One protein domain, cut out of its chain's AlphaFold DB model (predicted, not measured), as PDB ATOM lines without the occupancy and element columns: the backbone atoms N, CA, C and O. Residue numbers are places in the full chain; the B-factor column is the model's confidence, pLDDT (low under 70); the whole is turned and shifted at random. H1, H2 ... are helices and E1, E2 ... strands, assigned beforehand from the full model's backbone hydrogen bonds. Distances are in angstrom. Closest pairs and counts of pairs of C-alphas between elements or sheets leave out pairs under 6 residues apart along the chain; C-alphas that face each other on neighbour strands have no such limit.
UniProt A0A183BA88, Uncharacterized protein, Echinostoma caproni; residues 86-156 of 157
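What this domain is: This is residues 86 to 156 of the 157 residues of an uncharacterized protein of Echinostoma caproni (UniProt A0A183BA88). With little regular structure, the domain has one short helix, H1, in its middle, a two-strand hairpin, E1 and E2, at one end, and a small H2 packed on H1. A wide loop, residues 102 to 126, swings from the hairpin round to H1. The 71 printed residues run E1, E2, H1, H2, antiparallel in the sheet; the class is mixed, with only 24 residues in named elements. It is compact, radius of gyration of the C-alphas 12.8 A, spanning 41 by 29 by 20 A.

Where its parts are: E1, residues 86 to 89, begins at C-alpha 86 (127.966, 88.295, 186.754) and spans 9.6 A. E2, residues 97 to 101, spans 13.1 A. H1, residues 127 to 137, spans 15.4 A. H2, residues 153 to 156, spans 5.2 A and ends at C-alpha 156 (113.271, 103.927, 176.320).

How they stand to each other: E1 and E2 form a hairpin, antiparallel at 145 degrees; N 87 and O 99 are 2.9 A apart, within hydrogen-bond range. E1 is apart from H1. H1 and H2 touch, the closest C-alphas, of Gln 129 and Val 155, being 5.9 A apart. In H1 every O i to N i+4 pair is within hydrogen-bond range; H2 is too short for one.

The domain as a whole: The C-alphas farthest apart, of Asn 104 and Pro 122, are 41.5 A apart. The printed part has no cut. The links E2 to H1 and H1 to H2 are long. No printed residue is under 70 in pLDDT.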
ATOM      1  N   ILE A  86     128.598  87.053 186.294       92.50
ATOM      2  CA  ILE A  86     127.966  88.295 186.754       92.50
ATOM      3  C   ILE A  86     129.029  89.176 187.412       92.50
ATOM      4  O   ILE A  86     129.721  88.737 188.331       92.50
ATOM      5  N   TYR A  87     129.152  90.417 186.944       91.62
ATOM      6  CA  TYR A  87     130.065  91.427 187.474       91.62
ATOM      7  C   TYR A  87     129.267  92.533 188.157       91.62
ATOM      8  O   TYR A  87     128.408  93.151 187.532       91.62
ATOM      9  N   LYS A  88     129.561  92.810 189.430       92.19
ATOM     10  CA  LYS A  88     128.935  93.911 190.169       92.19
ATOM     11  C   LYS A  88     129.763  95.179 189.996       92.19
ATOM     12  O   LYS A  88     130.932  95.206 190.384       92.19
ATOM     13  N   ILE A  89     129.174  96.202 189.390       89.56
ATOM     14  CA  ILE A  89     129.859  97.451 189.048       89.56
ATOM     15  C   ILE A  89     129.563  98.497 190.118       89.56
ATOM     16  O   ILE A  89     128.469  98.545 190.680       89.56
ATOM     17  N   SER A  90     130.557  99.335 190.416       86.69
ATOM     18  CA  SER A  90     130.366 100.460 191.325       86.69
ATOM     19  C   SER A  90     129.370 101.444 190.709       86.69
ATOM     20  O   SER A  90     129.613 102.025 189.652       86.69
ATOM     21  N   ALA A  91     128.234 101.592 191.379       84.25
ATOM     22  CA  ALA A  91     127.157 102.500 191.036       84.25
ATOM     23  C   ALA A  91     126.863 103.398 192.254       84.25
ATOM     24  O   ALA A  91     127.233 103.037 193.374       84.25
ATOM     25  N   PRO A  92     126.255 104.578 192.057       85.19
ATOM     26  CA  PRO A  92     125.852 105.452 193.159       85.19
ATOM     27  C   PRO A  92     124.795 104.792 194.058       85.19
ATOM     28  O   PRO A  92     124.055 103.919 193.608       85.19
ATOM     29  N   ASP A  93     124.685 105.267 195.303       81.56
ATOM     30  CA  ASP A  93     123.924 104.627 196.396       81.56
ATOM     31  C   ASP A  93     122.429 104.377 196.107       81.56
ATOM     32  O   ASP A  93     121.788 103.581 196.789       81.56
ATOM     33  N   SER A  94     121.858 105.029 195.093       87.38
ATOM     34  CA  SER A  94     120.451 104.896 194.707       87.38
ATOM     35  C   SER A  94     120.164 103.794 193.681       87.38
ATOM     36  O   SER A  94     118.998 103.580 193.347       87.38
ATOM     37  N   CYS A  95     121.176 103.089 193.157       91.00
ATOM     38  CA  CYS A  95     120.960 102.022 192.175       91.00
ATOM     39  C   CYS A  95     122.006 100.903 192.239       91.00
ATOM     40  O   CYS A  95     123.162 101.117 192.594       91.00
ATOM     41  N   THR A  96     121.611  99.698 191.833       93.31
ATOM     42  CA  THR A  96     122.515  98.553 191.675       93.31
ATOM     43  C   THR A  96     122.768  98.276 190.200       93.31
ATOM     44  O   THR A  96     121.814  98.138 189.436       93.31
ATOM     45  N   HIS A  97     124.040  98.144 189.817       94.56
ATOM     46  CA  HIS A  97     124.444  97.804 188.454       94.56
ATOM     47  C   HIS A  97     125.209  96.479 188.442       94.56
ATOM     48  O   HIS A  97     126.291  96.355 189.021       94.56
ATOM     49  N   GLU A  98     124.640  95.493 187.759       94.75
ATOM     50  CA  GLU A  98     125.255  94.194 187.511       94.75
ATOM     51  C   GLU A  98     125.299  93.916 186.007       94.75
ATOM     52  O   GLU A  98     124.353  94.227 185.284       94.75
ATOM     53  N   VAL A  99     126.405  93.338 185.538       94.56
ATOM     54  CA  VAL A  99     126.631  93.037 184.122       94.56
ATOM     55  C   VAL A  99     126.820  91.538 183.950       94.56
ATOM     56  O   VAL A  99     127.733  90.939 184.520       94.56
ATOM     57  N   ALA A 100     125.948  90.940 183.146       93.69
ATOM     58  CA  ALA A 100     126.004  89.540 182.761       93.69
ATOM     59  C   ALA A 100     126.839  89.389 181.484       93.69
ATOM     60  O   ALA A 100     126.444  89.863 180.419       93.69
ATOM     61  N   VAL A 101     127.987  88.718 181.581       92.44
ATOM     62  CA  VAL A 101     128.901  88.498 180.454       92.44
ATOM     63  C   VAL A 101     128.983  87.000 180.142       92.44
ATOM     64  O   VAL A 101     129.170  86.190 181.059       92.44
ATOM     65  N   PRO A 102     128.840  86.592 178.868       91.06
ATOM     66  CA  PRO A 102     128.997  85.196 178.480       91.06
ATOM     67  C   PRO A 102     130.436  84.710 178.732       91.06
ATOM     68  O   PRO A 102     131.380  85.498 178.703       91.06
ATOM     69  N   PRO A 103     130.647  83.400 178.942       84.75
ATOM     70  CA  PRO A 103     131.927  82.868 179.418       84.75
ATOM     71  C   PRO A 103     133.107  83.102 178.462       84.75
ATOM     72  O   PRO A 103     134.249  83.122 178.919       84.75
ATOM     73  N   ASN A 104     132.825  83.298 177.168       85.00
ATOM     74  CA  ASN A 104     133.810  83.481 176.099       85.00
ATOM     75  C   ASN A 104     134.123  84.958 175.798       85.00
ATOM     76  O   ASN A 104     134.835  85.236 174.836       85.00
ATOM     77  N   MET A 105     133.569  85.900 176.568       86.44
ATOM     78  CA  MET A 105     133.837  87.330 176.419       86.44
ATOM     79  C   MET A 105     134.411  87.908 177.708       86.44
ATOM     80  O   MET A 105     134.052  87.494 178.811       86.44
ATOM     81  N   GLU A 106     135.302  88.884 177.560       87.75
ATOM     82  CA  GLU A 106     135.787  89.681 178.680       87.75
ATOM     83  C   GLU A 106     134.849  90.858 178.943       87.75
ATOM     84  O   GLU A 106     134.267  91.436 178.023       87.75
ATOM     85  N   TYR A 107     134.705  91.210 180.220       88.19
ATOM     86  CA  TYR A 107     133.965  92.399 180.614       88.19
ATOM     87  C   TYR A 107     134.716  93.655 180.159       88.19
ATOM     88  O   TYR A 107     135.856  93.880 180.565       88.19
ATOM     89  N   GLN A 108     134.057  94.488 179.354       87.31
ATOM     90  CA  GLN A 108     134.544  95.820 179.008       87.31
ATOM     91  C   GLN A 108     133.763  96.876 179.800       87.31
ATOM     92  O   GLN A 108     132.531  96.906 179.712       87.31
ATOM     93  N   PRO A 109     134.450  97.744 180.567       88.19
ATOM     94  CA  PRO A 109     133.810  98.858 181.249       88.19
ATOM     95  C   PRO A 109     133.109  99.802 180.273       88.19
ATOM     96  O   PRO A 109     133.607 100.075 179.182       88.19
ATOM     97  N   LEU A 110     131.967 100.337 180.704       87.06
ATOM     98  CA  LEU A 110     131.222 101.330 179.940       87.06
ATOM     99  C   LEU A 110     132.054 102.601 179.773       87.06
ATOM    100  O   LEU A 110     132.571 103.155 180.749       87.06
ATOM    101  N   THR A 111     132.146 103.086 178.538       85.50
ATOM    102  CA  THR A 111     132.789 104.366 178.248       85.50
ATOM    103  C   THR A 111     131.731 105.458 178.294       85.50
ATOM    104  O   THR A 111     130.667 105.324 177.695       85.50
ATOM    105  N   LYS A 112     132.001 106.550 179.016       79.12
ATOM    106  CA  LYS A 112     131.125 107.724 178.956       79.12
ATOM    107  C   LYS A 112     131.293 108.368 177.592       79.12
ATOM    108  O   LYS A 112     132.394 108.791 177.244       79.12
ATOM    109  N   ASP A 113     130.209 108.405 176.836       75.69
ATOM    110  CA  ASP A 113     130.232 108.968 175.504       75.69
ATOM    111  C   ASP A 113     130.451 110.486 175.575       75.69
ATOM    112  O   ASP A 113     129.878 111.180 176.416       75.69
ATOM    113  N   THR A 114     131.315 111.009 174.709       75.00
ATOM    114  CA  THR A 114     131.554 112.459 174.584       75.00
ATOM    115  C   THR A 114     130.583 113.117 173.609       75.00
ATOM    116  O   THR A 114     130.639 114.330 173.396       75.00
ATOM    117  N   ARG A 115     129.729 112.319 172.961       79.00
ATOM    118  CA  ARG A 115     128.708 112.797 172.030       79.00
ATOM    119  C   ARG A 115     127.602 113.563 172.772       79.00
ATOM    120  O   ARG A 115     127.349 113.301 173.947       79.00
ATOM    121  N   PRO A 116     126.943 114.528 172.104       79.50
ATOM    122  CA  PRO A 116     125.773 115.174 172.679       79.50
ATOM    123  C   PRO A 116     124.674 114.126 172.932       79.50
ATOM    124  O   PRO A 116     124.510 113.231 172.098       79.50
ATOM    125  N   PRO A 117     123.917 114.230 174.042       83.25
ATOM    126  CA  PRO A 117     122.816 113.317 174.328       83.25
ATOM    127  C   PRO A 117     121.838 113.263 173.156       83.25
ATOM    128  O   PRO A 117     121.459 114.308 172.623       83.25
ATOM    129  N   ALA A 118     121.404 112.060 172.775       84.94
ATOM    130  CA  ALA A 118     120.436 111.885 171.691       84.94
ATOM    131  C   ALA A 118     119.109 112.607 171.982       84.94
ATOM    132  O   ALA A 118     118.464 113.133 171.074       84.94
ATOM    133  N   LYS A 119     118.731 112.673 173.263       87.00
ATOM    134  CA  LYS A 119     117.548 113.371 173.755       87.00
ATOM    135  C   LYS A 119     117.871 114.091 175.059       87.00
ATOM    136  O   LYS A 119     118.576 113.571 175.921       87.00
ATOM    137  N   THR A 120     117.352 115.306 175.201       88.94
ATOM    138  CA  THR A 120     117.500 116.119 176.412       88.94
ATOM    139  C   THR A 120     116.154 116.288 177.095       88.94
ATOM    140  O   THR A 120     115.160 116.595 176.434       88.94
ATOM    141  N   TYR A 121     116.139 116.152 178.416       90.25
ATOM    142  CA  TYR A 121     114.947 116.322 179.238       90.25
ATOM    143  C   TYR A 121     115.018 117.634 180.031       90.25
ATOM    144  O   TYR A 121     116.107 118.042 180.434       90.25
ATOM    145  N   PRO A 122     113.880 118.302 180.299       92.44
ATOM    146  CA  PRO A 122     113.838 119.528 181.100       92.44
ATOM    147  C   PRO A 122     113.995 119.273 182.612       92.44
ATOM    148  O   PRO A 122     113.751 120.164 183.421       92.44
ATOM    149  N   PHE A 123     114.369 118.056 183.007       92.00
ATOM    150  CA  PHE A 123     114.574 117.621 184.384       92.00
ATOM    151  C   PHE A 123     115.880 116.832 184.496       92.00
ATOM    152  O   PHE A 123     116.424 116.347 183.504       92.00
ATOM    153  N   VAL A 124     116.388 116.707 185.722       91.00
ATOM    154  CA  VAL A 124     117.600 115.931 186.001       91.00
ATOM    155  C   VAL A 124     117.251 114.449 185.995       91.00
ATOM    156  O   VAL A 124     116.321 114.029 186.677       91.00
ATOM    157  N   LEU A 125     118.000 113.669 185.219       91.88
ATOM    158  CA  LEU A 125     117.837 112.222 185.162       91.88
ATOM    159  C   LEU A 125     118.323 111.572 186.457       91.88
ATOM    160  O   LEU A 125     119.394 111.920 186.963       91.88
ATOM    161  N   ASP A 126     117.582 110.577 186.935       93.44
ATOM    162  CA  ASP A 126     118.002 109.761 188.070       93.44
ATOM    163  C   ASP A 126     119.246 108.934 187.734       93.44
ATOM    164  O   ASP A 126     119.525 108.606 186.578       93.44
ATOM    165  N   ALA A 127     119.984 108.533 188.769       92.06
ATOM    166  CA  ALA A 127     121.215 107.767 188.603       92.06
ATOM    167  C   ALA A 127     121.024 106.479 187.783       92.06
ATOM    168  O   ALA A 127     121.842 106.179 186.914       92.06
ATOM    169  N   PHE A 128     119.927 105.745 188.008       93.94
ATOM    170  CA  PHE A 128     119.636 104.527 187.247       93.94
ATOM    171  C   PHE A 128     119.326 104.828 185.771       93.94
ATOM    172  O   PHE A 128     119.687 104.040 184.900       93.94
ATOM    173  N   GLN A 129     118.691 105.973 185.482       93.69
ATOM    174  CA  GLN A 129     118.366 106.396 184.118       93.69
ATOM    175  C   GLN A 129     119.650 106.736 183.358       93.69
ATOM    176  O   GLN A 129     119.858 106.237 182.257       93.69
ATOM    177  N   GLN A 130     120.558 107.501 183.976       91.00
ATOM    178  CA  GLN A 130     121.860 107.839 183.387       91.00
ATOM    179  C   GLN A 130     122.716 106.593 183.117       91.00
ATOM    180  O   GLN A 130     123.332 106.479 182.056       91.00
ATOM    181  N   GLN A 131     122.745 105.648 184.062       92.00
ATOM    182  CA  GLN A 131     123.459 104.376 183.908       92.00
ATOM    183  C   GLN A 131     122.898 103.571 182.733       92.00
ATOM    184  O   GLN A 131     123.657 103.109 181.887       92.00
ATOM    185  N   ALA A 132     121.573 103.457 182.641       93.38
ATOM    186  CA  ALA A 132     120.937 102.705 181.571       93.38
ATOM    187  C   ALA A 132     121.117 103.362 180.191       93.38
ATOM    188  O   ALA A 132     121.402 102.655 179.227       93.38
ATOM    189  N   ILE A 133     121.048 104.694 180.102       92.50
ATOM    190  CA  ILE A 133     121.369 105.436 178.870       92.50
ATOM    191  C   ILE A 133     122.827 105.197 178.469       92.50
ATOM    192  O   ILE A 133     123.096 104.894 177.313       92.50
ATOM    193  N   THR A 134     123.758 105.208 179.429       91.38
ATOM    194  CA  THR A 134     125.172 104.901 179.151       91.38
ATOM    195  C   THR A 134     125.330 103.497 178.550       91.38
ATOM    196  O   THR A 134     126.121 103.317 177.625       91.38
ATOM    197  N   CYS A 135     124.573 102.498 179.017       92.69
ATOM    198  CA  CYS A 135     124.573 101.160 178.410       92.69
ATOM    199  C   CYS A 135     124.084 101.186 176.951       92.69
ATOM    200  O   CYS A 135     124.700 100.555 176.091       92.69
ATOM    201  N   ILE A 136     123.019 101.942 176.666       92.62
ATOM    202  CA  ILE A 136     122.449 102.086 175.317       92.62
ATOM    203  C   ILE A 136     123.440 102.786 174.377       92.62
ATOM    204  O   ILE A 136     123.659 102.307 173.263       92.62
ATOM    205  N   ASP A 137     124.098 103.851 174.840       91.38
ATOM    206  CA  ASP A 137     125.111 104.592 174.073       91.38
ATOM    207  C   ASP A 137     126.323 103.718 173.711       91.38
ATOM    208  O   ASP A 137     126.908 103.864 172.637       91.38
ATOM    209  N   ASN A 138     126.666 102.756 174.577       90.94
ATOM    210  CA  ASN A 138     127.709 101.751 174.332       90.94
ATOM    211  C   ASN A 138     127.210 100.556 173.492       90.94
ATOM    212  O   ASN A 138     127.912  99.549 173.384       90.94
ATOM    213  N   ASN A 139     126.009 100.639 172.908       92.00
ATOM    214  CA  ASN A 139     125.373  99.569 172.135       92.00
ATOM    215  C   ASN A 139     125.238  98.245 172.913       92.00
ATOM    216  O   ASN A 139     125.310  97.161 172.327       92.00
ATOM    217  N   GLN A 140     125.027  98.319 174.229       92.50
ATOM    218  CA  GLN A 140     124.829  97.156 175.094       92.50
ATOM    219  C   GLN A 140     123.357  97.003 175.486       92.50
ATOM    220  O   GLN A 140     122.625  97.976 175.665       92.50
ATOM    221  N   SER A 141     122.908  95.757 175.635       94.56
ATOM    222  CA  SER A 141     121.565  95.469 176.143       94.56
ATOM    223  C   SER A 141     121.479  95.773 177.638       94.56
ATOM    224  O   SER A 141     122.379  95.424 178.400       94.56
ATOM    225  N   VAL A 142     120.370  96.375 178.064       95.12
ATOM    226  CA  VAL A 142     120.126  96.727 179.465       95.12
ATOM    227  C   VAL A 142     118.738  96.270 179.902       95.12
ATOM    228  O   VAL A 142     117.766  96.386 179.159       95.12
ATOM    229  N   MET A 143     118.648  95.745 181.124       95.25
ATOM    230  CA  MET A 143     117.390  95.425 181.793       95.25
ATOM    231  C   MET A 143     117.222  96.369 182.980       95.25
ATOM    232  O   MET A 143     118.099  96.454 183.835       95.25
ATOM    233  N   ILE A 144     116.088  97.066 183.044       95.19
ATOM    234  CA  ILE A 144     115.803  98.034 184.106       95.19
ATOM    235  C   ILE A 144     114.691  97.485 184.991       95.19
ATOM    236  O   ILE A 144     113.551  97.335 184.549       95.19
ATOM    237  N   SER A 145     115.014  97.239 186.258       95.12
ATOM    238  CA  SER A 145     114.038  96.901 187.293       95.12
ATOM    239  C   SER A 145     113.861  98.092 188.230       95.12
ATOM    240  O   SER A 145     114.782  98.467 188.947       95.12
ATOM    241  N   ALA A 146     112.690  98.725 188.182       94.00
ATOM    242  CA  ALA A 146     112.327  99.862 189.030       94.00
ATOM    243  C   ALA A 146     110.798  99.982 189.142       94.00
ATOM    244  O   ALA A 146     110.069  99.434 188.306       94.00
ATOM    245  N   HIS A 147     110.293 100.751 190.112       95.94
ATOM    246  CA  HIS A 147     108.858 101.039 190.257       95.94
ATOM    247  C   HIS A 147     108.273 101.736 189.019       95.94
ATOM    248  O   HIS A 147     108.979 102.405 188.260       95.94
ATOM    249  N   THR A 148     106.974 101.566 188.767       93.00
ATOM    250  CA  THR A 148     106.278 102.099 187.578       93.00
ATOM    251  C   THR A 148     106.404 103.619 187.458       93.00
ATOM    252  O   THR A 148     106.640 104.122 186.366       93.00
ATOM    253  N   SER A 149     106.359 104.330 188.585       94.06
ATOM    254  CA  SER A 149     106.472 105.790 188.674       94.06
ATOM    255  C   SER A 149     107.899 106.342 188.566       94.06
ATOM    256  O   SER A 149     108.055 107.548 188.426       94.06
ATOM    257  N   ALA A 150     108.942 105.502 188.584       90.31
ATOM    258  CA  ALA A 150     110.342 105.952 188.591       90.31
ATOM    259  C   ALA A 150     110.819 106.565 187.256       90.31
ATOM    260  O   ALA A 150     111.956 107.007 187.142       90.31
ATOM    261  N   GLY A 151     109.988 106.556 186.209       91.56
ATOM    262  CA  GLY A 151     110.345 107.163 184.922       91.56
ATOM    263  C   GLY A 151     111.186 106.268 184.008       91.56
ATOM    264  O   GLY A 151     111.972 106.774 183.217       91.56
ATOM    265  N   LYS A 152     111.002 104.938 184.058       95.44
ATOM    266  CA  LYS A 152     111.655 103.994 183.119       95.44
ATOM    267  C   LYS A 152     111.425 104.360 181.644       95.44
ATOM    268  O   LYS A 152     112.289 104.096 180.818       95.44
ATOM    269  N   THR A 153     110.290 104.984 181.327       93.50
ATOM    270  CA  THR A 153     109.954 105.452 179.976       93.50
ATOM    271  C   THR A 153     110.988 106.429 179.425       93.50
ATOM    272  O   THR A 153     111.335 106.306 178.263       93.50
ATOM    273  N   ALA A 154     111.556 107.317 180.250       91.50
ATOM    274  CA  ALA A 154     112.553 108.296 179.800       91.50
ATOM    275  C   ALA A 154     113.861 107.659 179.294       91.50
ATOM    276  O   ALA A 154     114.643 108.315 178.624       91.50
ATOM    277  N   VAL A 155     114.119 106.389 179.621       91.94
ATOM    278  CA  VAL A 155     115.280 105.650 179.098       91.94
ATOM    279  C   VAL A 155     114.968 104.974 177.760       91.94
ATOM    280  O   VAL A 155     115.875 104.688 176.988       91.94
ATOM    281  N   ALA A 156     113.696 104.667 177.504       90.00
ATOM    282  CA  ALA A 156     113.271 103.927 176.320       90.00
ATOM    283  C   ALA A 156     112.969 104.824 175.109       90.00
ATOM    284  O   ALA A 156     112.868 104.308 173.997       90.00
TER     285      ALA A 156